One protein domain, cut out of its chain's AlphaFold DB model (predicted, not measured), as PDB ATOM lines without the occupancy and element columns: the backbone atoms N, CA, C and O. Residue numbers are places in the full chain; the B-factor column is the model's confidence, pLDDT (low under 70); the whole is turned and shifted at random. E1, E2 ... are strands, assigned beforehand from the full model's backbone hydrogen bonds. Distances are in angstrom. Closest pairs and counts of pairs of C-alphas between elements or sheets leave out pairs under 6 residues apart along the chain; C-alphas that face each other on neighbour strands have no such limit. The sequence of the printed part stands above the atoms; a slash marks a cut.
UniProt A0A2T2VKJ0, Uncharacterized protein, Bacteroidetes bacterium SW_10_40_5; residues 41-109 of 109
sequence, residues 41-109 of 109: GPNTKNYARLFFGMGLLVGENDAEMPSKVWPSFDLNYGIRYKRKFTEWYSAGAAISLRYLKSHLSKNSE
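AT A GLANCE: This is residues 41 to 109 of the 109 residues of an uncharacterized protein of Bacteroidetes bacterium SW_10_40_5 (UniProt A0A2T2VKJ0). One long, narrow, twisted three-stranded sheet, bent along its length like an arch, makes this domain, and the tail of residues 105 to 109 adds to its length. The 69 printed residues hold strands E1, E2 and E3, in that order along the chain and across the sheet, antiparallel, with no named helix: all strand. It is an extended rod, radius of gyration of the C-alphas 17.6 A, spans 57 by 20 by 15 A.

IN THESE COORDINATES: E1, residues 46 to 56, begins at C-alpha (35.138, -36.497, -44.496) and measures 31.3 A. E2, residues 67 to 84, measures 39.2 A. E3, residues 90 to 104, measures 38.4 A and ends at (11.692, -29.012, -10.816).

HOW THE PARTS SIT: The strands form a meander, each the antiparallel neighbour of the one before. Hairpin E1 and E2 has N 51 and O 78 within hydrogen-bond range, 2.9 A; hairpin E2 and E3 has N 79 and O 95, 2.9 A. E2 bends by 90 degrees at residue 70.

THE WHOLE: The C-alphas of Thr 44 and Glu 109, the two farthest apart, are 57.1 A apart. The printed part has no cut and no long link. pLDDT is under 70 at residues 41 to 43, 58 to 71 and 103 to 109.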
ATOM      1  N   GLY A  41      30.900 -36.817 -48.314       65.06
ATOM      2  CA  GLY A  41      29.613 -37.514 -48.363       65.06
ATOM      3  C   GLY A  41      29.444 -38.587 -47.281       65.06
ATOM      4  O   GLY A  41      30.390 -38.872 -46.535       65.06
ATOM      5  N   PRO A  42      28.243 -39.176 -47.159       60.94
ATOM      6  CA  PRO A  42      28.000 -40.329 -46.295       60.94
ATOM      7  C   PRO A  42      28.950 -41.472 -46.674       60.94
ATOM      8  O   PRO A  42      29.098 -41.776 -47.849       60.94
ATOM      9  N   ASN A  43      29.608 -42.081 -45.685       66.50
ATOM     10  CA  ASN A  43      30.607 -43.144 -45.875       66.50
ATOM     11  C   ASN A  43      31.923 -42.737 -46.582       66.50
ATOM     12  O   ASN A  43      32.704 -43.596 -46.975       66.50
ATOM     13  N   THR A  44      32.215 -41.438 -46.700       74.06
ATOM     14  CA  THR A  44      33.498 -40.946 -47.237       74.06
ATOM     15  C   THR A  44      34.469 -40.545 -46.119       74.06
ATOM     16  O   THR A  44      34.100 -40.467 -44.942       74.06
ATOM     17  N   LYS A  45      35.727 -40.243 -46.472       81.88
ATOM     18  CA  LYS A  45      36.776 -39.835 -45.516       81.88
ATOM     19  C   LYS A  45      36.387 -38.627 -44.657       81.88
ATOM     20  O   LYS A  45      36.796 -38.563 -43.498       81.88
ATOM     21  N   ASN A  46      35.613 -37.686 -45.205       84.12
ATOM     22  CA  ASN A  46      35.138 -36.497 -44.496       84.12
ATOM     23  C   ASN A  46      33.617 -36.402 -44.565       84.12
ATOM     24  O   ASN A  46      33.029 -36.283 -45.640       84.12
ATOM     25  N   TYR A  47      32.985 -36.357 -43.400       86.00
ATOM     26  CA  TYR A  47      31.541 -36.307 -43.275       86.00
ATOM     27  C   TYR A  47      31.125 -35.147 -42.378       86.00
ATOM     28  O   TYR A  47      31.421 -35.141 -41.187       86.00
ATOM     29  N   ALA A  48      30.422 -34.171 -42.946       89.94
ATOM     30  CA  ALA A  48      29.784 -33.099 -42.196       89.94
ATOM     31  C   ALA A  48      28.273 -33.179 -42.400       89.94
ATOM     32  O   ALA A  48      27.815 -33.324 -43.534       89.94
ATOM     33  N   ARG A  49      27.497 -33.088 -41.319       90.31
ATOM     34  CA  ARG A  49      26.037 -32.999 -41.414       90.31
ATOM     35  C   ARG A  49      25.429 -32.169 -40.304       90.31
ATOM     36  O   ARG A  49      25.937 -32.152 -39.181       90.31
ATOM     37  N   LEU A  50      24.278 -31.589 -40.612       94.62
ATOM     38  CA  LEU A  50      23.343 -31.125 -39.602       94.62
ATOM     39  C   LEU A  50      22.647 -32.324 -38.950       94.62
ATOM     40  O   LEU A  50      22.441 -33.376 -39.569       94.62
ATOM     41  N   PHE A  51      22.316 -32.186 -37.676       92.62
ATOM     42  CA  PHE A  51      21.489 -33.144 -36.966       92.62
ATOM     43  C   PHE A  51      20.464 -32.425 -36.099       92.62
ATOM     44  O   PHE A  51      20.696 -31.313 -35.627       92.62
ATOM     45  N   PHE A  52      19.348 -33.108 -35.895       94.81
ATOM     46  CA  PHE A  52      18.270 -32.719 -35.007       94.81
ATOM     47  C   PHE A  52      17.945 -33.929 -34.129       94.81
ATOM     48  O   PHE A  52      17.915 -35.060 -34.618       94.81
ATOM     49  N   GLY A  53      17.770 -33.694 -32.838       90.94
ATOM     50  CA  GLY A  53      17.477 -34.683 -31.819       90.94
ATOM     51  C   GLY A  53      16.390 -34.158 -30.893       90.94
ATOM     52  O   GLY A  53      16.363 -32.979 -30.547       90.94
ATOM     53  N   MET A  54      15.492 -35.053 -30.506       91.94
ATOM     54  CA  MET A  54      14.384 -34.798 -29.598       91.94
ATOM     55  C   MET A  54      14.297 -35.986 -28.647       91.94
ATOM     56  O   MET A  54      14.371 -37.131 -29.099       91.94
ATOM     57  N   GLY A  55      14.147 -35.723 -27.354       87.50
ATOM     58  CA  GLY A  55      14.078 -36.763 -26.338       87.50
ATOM     59  C   GLY A  55      13.320 -36.328 -25.092       87.50
ATOM     60  O   GLY A  55      13.094 -35.142 -24.846       87.50
ATOM     61  N   LEU A  56      12.927 -37.325 -24.306       83.75
ATOM     62  CA  LEU A  56      12.435 -37.144 -22.947       83.75
ATOM     63  C   LEU A  56      13.586 -37.444 -21.989       83.75
ATOM     64  O   LEU A  56      14.314 -38.418 -22.182       83.75
ATOM     65  N   LEU A  57      13.751 -36.611 -20.965       73.94
ATOM     66  CA  LEU A  57      14.682 -36.905 -19.880       73.94
ATOM     67  C   LEU A  57      14.050 -37.957 -18.967       73.94
ATOM     68  O   LEU A  57      13.045 -37.680 -18.319       73.94
ATOM     69  N   VAL A  58      14.646 -39.148 -18.913       68.69
ATOM     70  CA  VAL A  58      14.235 -40.223 -18.004       68.69
ATOM     71  C   VAL A  58      15.418 -40.575 -17.107       68.69
ATOM     72  O   VAL A  58      16.454 -41.005 -17.608       68.69
ATOM     73  N   GLY A  59      15.275 -40.371 -15.799       63.47
ATOM     74  CA  GLY A  59      16.312 -40.667 -14.809       63.47
ATOM     75  C   GLY A  59      16.189 -39.787 -13.569       63.47
ATOM     76  O   GLY A  59      15.626 -38.693 -13.636       63.47
ATOM     77  N   GLU A  60      16.690 -40.281 -12.440       56.38
ATOM     78  CA  GLU A  60      16.858 -39.476 -11.230       56.38
ATOM     79  C   GLU A  60      17.916 -38.396 -11.482       56.38
ATOM     80  O   GLU A  60      18.943 -38.640 -12.117       56.38
ATOM     81  N   ASN A  61      17.626 -37.183 -11.026       62.84
ATOM     82  CA  ASN A  61      18.563 -36.068 -11.052       62.84
ATOM     83  C   ASN A  61      19.346 -36.058  -9.733       62.84
ATOM     84  O   ASN A  61      18.842 -36.588  -8.741       62.84
ATOM     85  N   ASP A  62      20.528 -35.435  -9.710       56.78
ATOM     86  CA  ASP A  62      21.320 -35.269  -8.484       56.78
ATOM     87  C   ASP A  62      20.444 -34.825  -7.300       56.78
ATOM     88  O   ASP A  62      19.552 -33.984  -7.450       56.78
ATOM     89  N   ALA A  63      20.715 -35.395  -6.120       57.56
ATOM     90  CA  ALA A  63      19.917 -35.229  -4.900       57.56
ATOM     91  C   ALA A  63      19.707 -33.759  -4.479       57.56
ATOM     92  O   ALA A  63      18.786 -33.454  -3.725       57.56
ATOM     93  N   GLU A  64      20.531 -32.845  -4.991       58.75
ATOM     94  CA  GLU A  64      20.458 -31.405  -4.736       58.75
ATOM     95  C   GLU A  64      19.366 -30.688  -5.556       58.75
ATOM     96  O   GLU A  64      18.918 -29.607  -5.175       58.75
ATOM     97  N   MET A  65      18.894 -31.274  -6.665       57.25
ATOM     98  CA  MET A  65      17.845 -30.698  -7.517       57.25
ATOM     99  C   MET A  65      16.891 -31.776  -8.046       57.25
ATOM    100  O   MET A  65      16.969 -32.149  -9.227       57.25
ATOM    101  N   PRO A  66      15.939 -32.249  -7.217       59.12
ATOM    102  CA  PRO A  66      14.953 -33.228  -7.646       59.12
ATOM    103  C   PRO A  66      14.128 -32.653  -8.803       59.12
ATOM    104  O   PRO A  66      13.328 -31.730  -8.640       59.12
ATOM    105  N   SER A  67      14.324 -33.186 -10.008       58.19
ATOM    106  CA  SER A  67      13.477 -32.873 -11.156       58.19
ATOM    107  C   SER A  67      12.399 -33.944 -11.293       58.19
ATOM    108  O   SER A  67      12.624 -35.125 -11.034       58.19
ATOM    109  N   LYS A  68      11.185 -33.539 -11.673       59.72
ATOM    110  CA  LYS A  68      10.156 -34.494 -12.068       59.72
ATOM    111  C   LYS A  68      10.587 -35.107 -13.398       59.72
ATOM    112  O   LYS A  68      10.770 -34.403 -14.396       59.72
ATOM    113  N   VAL A  69      10.689 -36.435 -13.401       58.41
ATOM    114  CA  VAL A  69      10.991 -37.277 -14.571       58.41
ATOM    115  C   VAL A  69      10.015 -37.003 -15.729       58.41
ATOM    116  O   VAL A  69      10.341 -37.179 -16.897       58.41
ATOM    117  N   TRP A  70       8.820 -36.489 -15.426       57.62
ATOM    118  CA  TRP A  70       7.795 -36.155 -16.404       57.62
ATOM    119  C   TRP A  70       7.177 -34.777 -16.098       57.62
ATOM    120  O   TRP A  70       6.831 -34.542 -14.936       57.62
ATOM    121  N   PRO A  71       6.988 -33.857 -17.073       62.47
ATOM    122  CA  PRO A  71       7.349 -33.892 -18.495       62.47
ATOM    123  C   PRO A  71       8.620 -33.065 -18.782       62.47
ATOM    124  O   PRO A  71       8.539 -31.904 -19.193       62.47
ATOM    125  N   SER A  72       9.800 -33.647 -18.565       73.06
ATOM    126  CA  SER A  72      11.064 -32.977 -18.892       73.06
ATOM    127  C   SER A  72      11.464 -33.270 -20.347       73.06
ATOM    128  O   SER A  72      11.577 -34.429 -20.751       73.06
ATOM    129  N   PHE A  73      11.644 -32.220 -21.150       82.31
ATOM    130  CA  PHE A  73      11.830 -32.295 -22.606       82.31
ATOM    131  C   PHE A  73      13.205 -31.765 -23.021       82.31
ATOM    132  O   PHE A  73      13.654 -30.737 -22.509       82.31
ATOM    133  N   ASP A  74      13.849 -32.455 -23.962       86.12
ATOM    134  CA  ASP A  74      15.180 -32.130 -24.477       86.12
ATOM    135  C   ASP A  74      15.152 -32.033 -26.007       86.12
ATOM    136  O   ASP A  74      14.801 -32.987 -26.709       86.12
ATOM    137  N   LEU A  75      15.538 -30.869 -26.524       91.06
ATOM    138  CA  LEU A  75      15.783 -30.637 -27.940       91.06
ATOM    139  C   LEU A  75      17.255 -30.341 -28.157       91.06
ATOM    140  O   LEU A  75      17.858 -29.538 -27.451       91.06
ATOM    141  N   ASN A  76      17.820 -30.925 -29.202       92.69
ATOM    142  CA  ASN A  76      19.205 -30.707 -29.570       92.69
ATOM    143  C   ASN A  76      19.325 -30.566 -31.085       92.69
ATOM    144  O   ASN A  76      18.860 -31.421 -31.834       92.69
ATOM    145  N   TYR A  77      19.978 -29.513 -31.552       95.31
ATOM    146  CA  TYR A  77      20.318 -29.368 -32.957       95.31
ATOM    147  C   TYR A  77      21.739 -28.853 -33.106       95.31
ATOM    148  O   TYR A  77      22.250 -28.093 -32.284       95.31
ATOM    149  N   GLY A  78      22.411 -29.274 -34.167       95.25
ATOM    150  CA  GLY A  78      23.801 -28.902 -34.345       95.25
ATOM    151  C   GLY A  78      24.404 -29.387 -35.639       95.25
ATOM    152  O   GLY A  78      23.753 -30.019 -36.474       95.25
ATOM    153  N   ILE A  79      25.691 -29.103 -35.774       94.69
ATOM    154  CA  ILE A  79      26.526 -29.595 -36.856       94.69
ATOM    155  C   ILE A  79      27.538 -30.580 -36.291       94.69
ATOM    156  O   ILE A  79      28.120 -30.388 -35.224       94.69
ATOM    157  N   ARG A  80      27.749 -31.668 -37.019       93.75
ATOM    158  CA  ARG A  80      28.717 -32.699 -36.673       93.75
ATOM    159  C   ARG A  80      29.661 -32.900 -37.837       93.75
ATOM    160  O   ARG A  80      29.214 -33.173 -38.948       93.75
ATOM    161  N   TYR A  81      30.951 -32.843 -37.546       92.94
ATOM    162  CA  TYR A  81      32.015 -33.251 -38.444       92.94
ATOM    163  C   TYR A  81      32.627 -34.561 -37.945       92.94
ATOM    164  O   TYR A  81      32.937 -34.702 -36.766       92.94
ATOM    165  N   LYS A  82      32.798 -35.530 -38.840       92.38
ATOM    166  CA  LYS A  82      33.467 -36.807 -38.608       92.38
ATOM    167  C   LYS A  82      34.489 -37.045 -39.714       92.38
ATOM    168  O   LYS A  82      34.215 -36.816 -40.890       92.38
ATOM    169  N   ARG A  83      35.648 -37.562 -39.330       89.81
ATOM    170  CA  ARG A  83      36.708 -38.032 -40.209       89.81
ATOM    171  C   ARG A  83      36.919 -39.523 -39.986       89.81
ATOM    172  O   ARG A  83      37.101 -39.972 -38.854       89.81
ATOM    173  N   LYS A  84      36.899 -40.283 -41.076       89.19
ATOM    174  CA  LYS A  84      37.217 -41.713 -41.092       89.19
ATOM    175  C   LYS A  84      38.733 -41.877 -41.230       89.19
ATOM    176  O   LYS A  84      39.335 -41.266 -42.117       89.19
ATOM    177  N   PHE A  85      39.354 -42.645 -40.337       86.50
ATOM    178  CA  PHE A  85      40.782 -42.980 -40.425       86.50
ATOM    179  C   PHE A  85      40.984 -44.347 -41.074       86.50
ATOM    180  O   PHE A  85      41.892 -44.506 -41.883       86.50
ATOM    181  N   THR A  86      40.111 -45.298 -40.743       86.12
ATOM    182  CA  THR A  86      40.074 -46.663 -41.281       86.12
ATOM    183  C   THR A  86      38.618 -47.114 -41.430       86.12
ATOM    184  O   THR A  86      37.704 -46.411 -41.000       86.12
ATOM    185  N   GLU A  87      38.380 -48.299 -41.998       82.69
ATOM    186  CA  GLU A  87      37.034 -48.889 -42.101       82.69
ATOM    187  C   GLU A  87      36.312 -49.033 -40.752       82.69
ATOM    188  O   GLU A  87      35.092 -48.904 -40.689       82.69
ATOM    189  N   TRP A  88      37.069 -49.189 -39.667       86.31
ATOM    190  CA  TRP A  88      36.541 -49.465 -38.330       86.31
ATOM    191  C   TRP A  88      36.562 -48.251 -37.400       86.31
ATOM    192  O   TRP A  88      35.793 -48.193 -36.442       86.31
ATOM    193  N   TYR A  89      37.426 -47.269 -37.674       87.44
ATOM    194  CA  TYR A  89      37.663 -46.143 -36.775       87.44
ATOM    195  C   TYR A  89      37.364 -44.796 -37.432       87.44
ATOM    196  O   TYR A  89      37.888 -44.435 -38.491       87.44
ATOM    197  N   SER A  90      36.561 -44.000 -36.728       90.19
ATOM    198  CA  SER A  90      36.275 -42.608 -37.068       90.19
ATOM    199  C   SER A  90      36.315 -41.747 -35.810       90.19
ATOM    200  O   SER A  90      35.909 -42.195 -34.740       90.19
ATOM    201  N   ALA A  91      36.783 -40.509 -35.941       93.25
ATOM    202  CA  ALA A  91      36.671 -39.502 -34.888       93.25
ATOM    203  C   ALA A  91      36.019 -38.243 -35.442       93.25
ATOM    204  O   ALA A  91      35.960 -38.029 -36.650       93.25
ATOM    205  N   GLY A  92      35.507 -37.395 -34.564       92.06
ATOM    206  CA  GLY A  92      34.810 -36.199 -34.987       92.06
ATOM    207  C   GLY A  92      34.491 -35.278 -33.832       92.06
ATOM    208  O   GLY A  92      34.615 -35.654 -32.671       92.06
ATOM    209  N   ALA A  93      34.042 -34.085 -34.184       94.31
ATOM    210  CA  ALA A  93      33.556 -33.088 -33.252       94.31
ATOM    211  C   ALA A  93      32.134 -32.687 -33.645       94.31
ATOM    212  O   ALA A  93      31.752 -32.724 -34.819       94.31
ATOM    213  N   ALA A  94      31.337 -32.312 -32.655       94.50
ATOM    214  CA  ALA A  94      30.019 -31.748 -32.873       94.50
ATOM    215  C   ALA A  94      29.890 -30.460 -32.069       94.50
ATOM    216  O   ALA A  94      30.311 -30.406 -30.917       94.50
ATOM    217  N   ILE A  95      29.297 -29.450 -32.693       95.56
ATOM    218  CA  ILE A  95      28.861 -28.227 -32.028       95.56
ATOM    219  C   ILE A  95      27.346 -28.246 -32.082       95.56
ATOM    220  O   ILE A  95      26.762 -28.450 -33.152       95.56
ATOM    221  N   SER A  96      26.708 -28.069 -30.933       94.62
ATOM    222  CA  SER A  96      25.262 -28.177 -30.839       94.62
ATOM    223  C   SER A  96      24.667 -27.253 -29.798       94.62
ATOM    224  O   SER A  96      25.262 -27.023 -28.748       94.62
ATOM    225  N   LEU A  97      23.467 -26.774 -30.096       93.75
ATOM    226  CA  LEU A  97      22.622 -26.026 -29.188       93.75
ATOM    227  C   LEU A  97      21.592 -26.983 -28.598       93.75
ATOM    228  O   LEU A  97      20.898 -27.700 -29.321       93.75
ATOM    229  N   ARG A  98      21.523 -26.993 -27.269       91.94
ATOM    230  CA  ARG A  98      20.621 -27.841 -26.499       91.94
ATOM    231  C   ARG A  98      19.620 -26.961 -25.766       91.94
ATOM    232  O   ARG A  98      20.014 -26.064 -25.028       91.94
ATOM    233  N   TYR A  99      18.342 -27.234 -25.970       87.75
ATOM    234  CA  TYR A  99      17.247 -26.625 -25.238       87.75
ATOM    235  C   TYR A  99      16.648 -27.663 -24.297       87.75
ATOM    236  O   TYR A  99      16.076 -28.660 -24.737       87.75
ATOM    237  N   LEU A 100      16.782 -27.401 -23.001       85.50
ATOM    238  CA  LEU A 100      16.303 -28.274 -21.944       85.50
ATOM    239  C   LEU A 100      15.188 -27.581 -21.171       85.50
ATOM    240  O   LEU A 100      15.391 -26.496 -20.626       85.50
ATOM    241  N   LYS A 101      14.028 -28.228 -21.079       80.94
ATOM    242  CA  LYS A 101      12.944 -27.807 -20.196       80.94
ATOM    243  C   LYS A 101      12.733 -28.885 -19.144       80.94
ATOM    244  O   LYS A 101      12.110 -29.904 -19.430       80.94
ATOM    245  N   SER A 102      13.247 -28.653 -17.942       77.00
ATOM    246  CA  SER A 102      13.024 -29.515 -16.783       77.00
ATOM    247  C   SER A 102      11.910 -28.956 -15.901       77.00
ATOM    248  O   SER A 102      11.761 -27.742 -15.741       77.00
ATOM    249  N   HIS A 103      11.098 -29.844 -15.332       68.75
ATOM    250  CA  HIS A 103      10.148 -29.474 -14.289       68.75
ATOM    251  C   HIS A 103      10.793 -29.793 -12.942       68.75
ATOM    252  O   HIS A 103      11.032 -30.957 -12.640       68.75
ATOM    253  N   LEU A 104      11.125 -28.781 -12.144       68.56
ATOM    254  CA  LEU A 104      11.692 -29.012 -10.816       68.56
ATOM    255  C   LEU A 104      10.580 -29.474  -9.866       68.56
ATOM    256  O   LEU A 104       9.495 -28.888  -9.831       68.56
ATOM    257  N   SER A 105      10.825 -30.547  -9.116       60.62
ATOM    258  CA  SER A 105       9.948 -30.954  -8.026       60.62
ATOM    259  C   SER A 105      10.314 -30.128  -6.802       60.62
ATOM    260  O   SER A 105      11.368 -30.327  -6.208       60.62
ATOM    261  N   LYS A 106       9.451 -29.195  -6.401       58.28
ATOM    262  CA  LYS A 106       9.583 -28.536  -5.101       58.28
ATOM    263  C   LYS A 106       9.020 -29.465  -4.023       58.28
ATOM    264  O   LYS A 106       7.904 -29.257  -3.573       58.28
ATOM    265  N   ASN A 107       9.778 -30.491  -3.647       55.59
ATOM    266  CA  ASN A 107       9.610 -31.120  -2.338       55.59
ATOM    267  C   ASN A 107      10.763 -30.637  -1.464       55.59
ATOM    268  O   ASN A 107      11.786 -31.298  -1.327       55.59
ATOM    269  N   SER A 108      10.594 -29.422  -0.952       49.91
ATOM    270  CA  SER A 108      11.341 -28.897   0.184       49.91
ATOM    271  C   SER A 108      10.320 -28.602   1.280       49.91
ATOM    272  O   SER A 108       9.949 -27.445   1.465       49.91
ATOM    273  N   GLU A 109       9.769 -29.678   1.844       40.38
ATOM    274  CA  GLU A 109       9.252 -29.854   3.213       40.38
ATOM    275  C   GLU A 109       8.671 -31.267   3.352       40.38
ATOM    276  O   GLU A 109       7.866 -31.671   2.479       40.38
TER     277      GLU A 109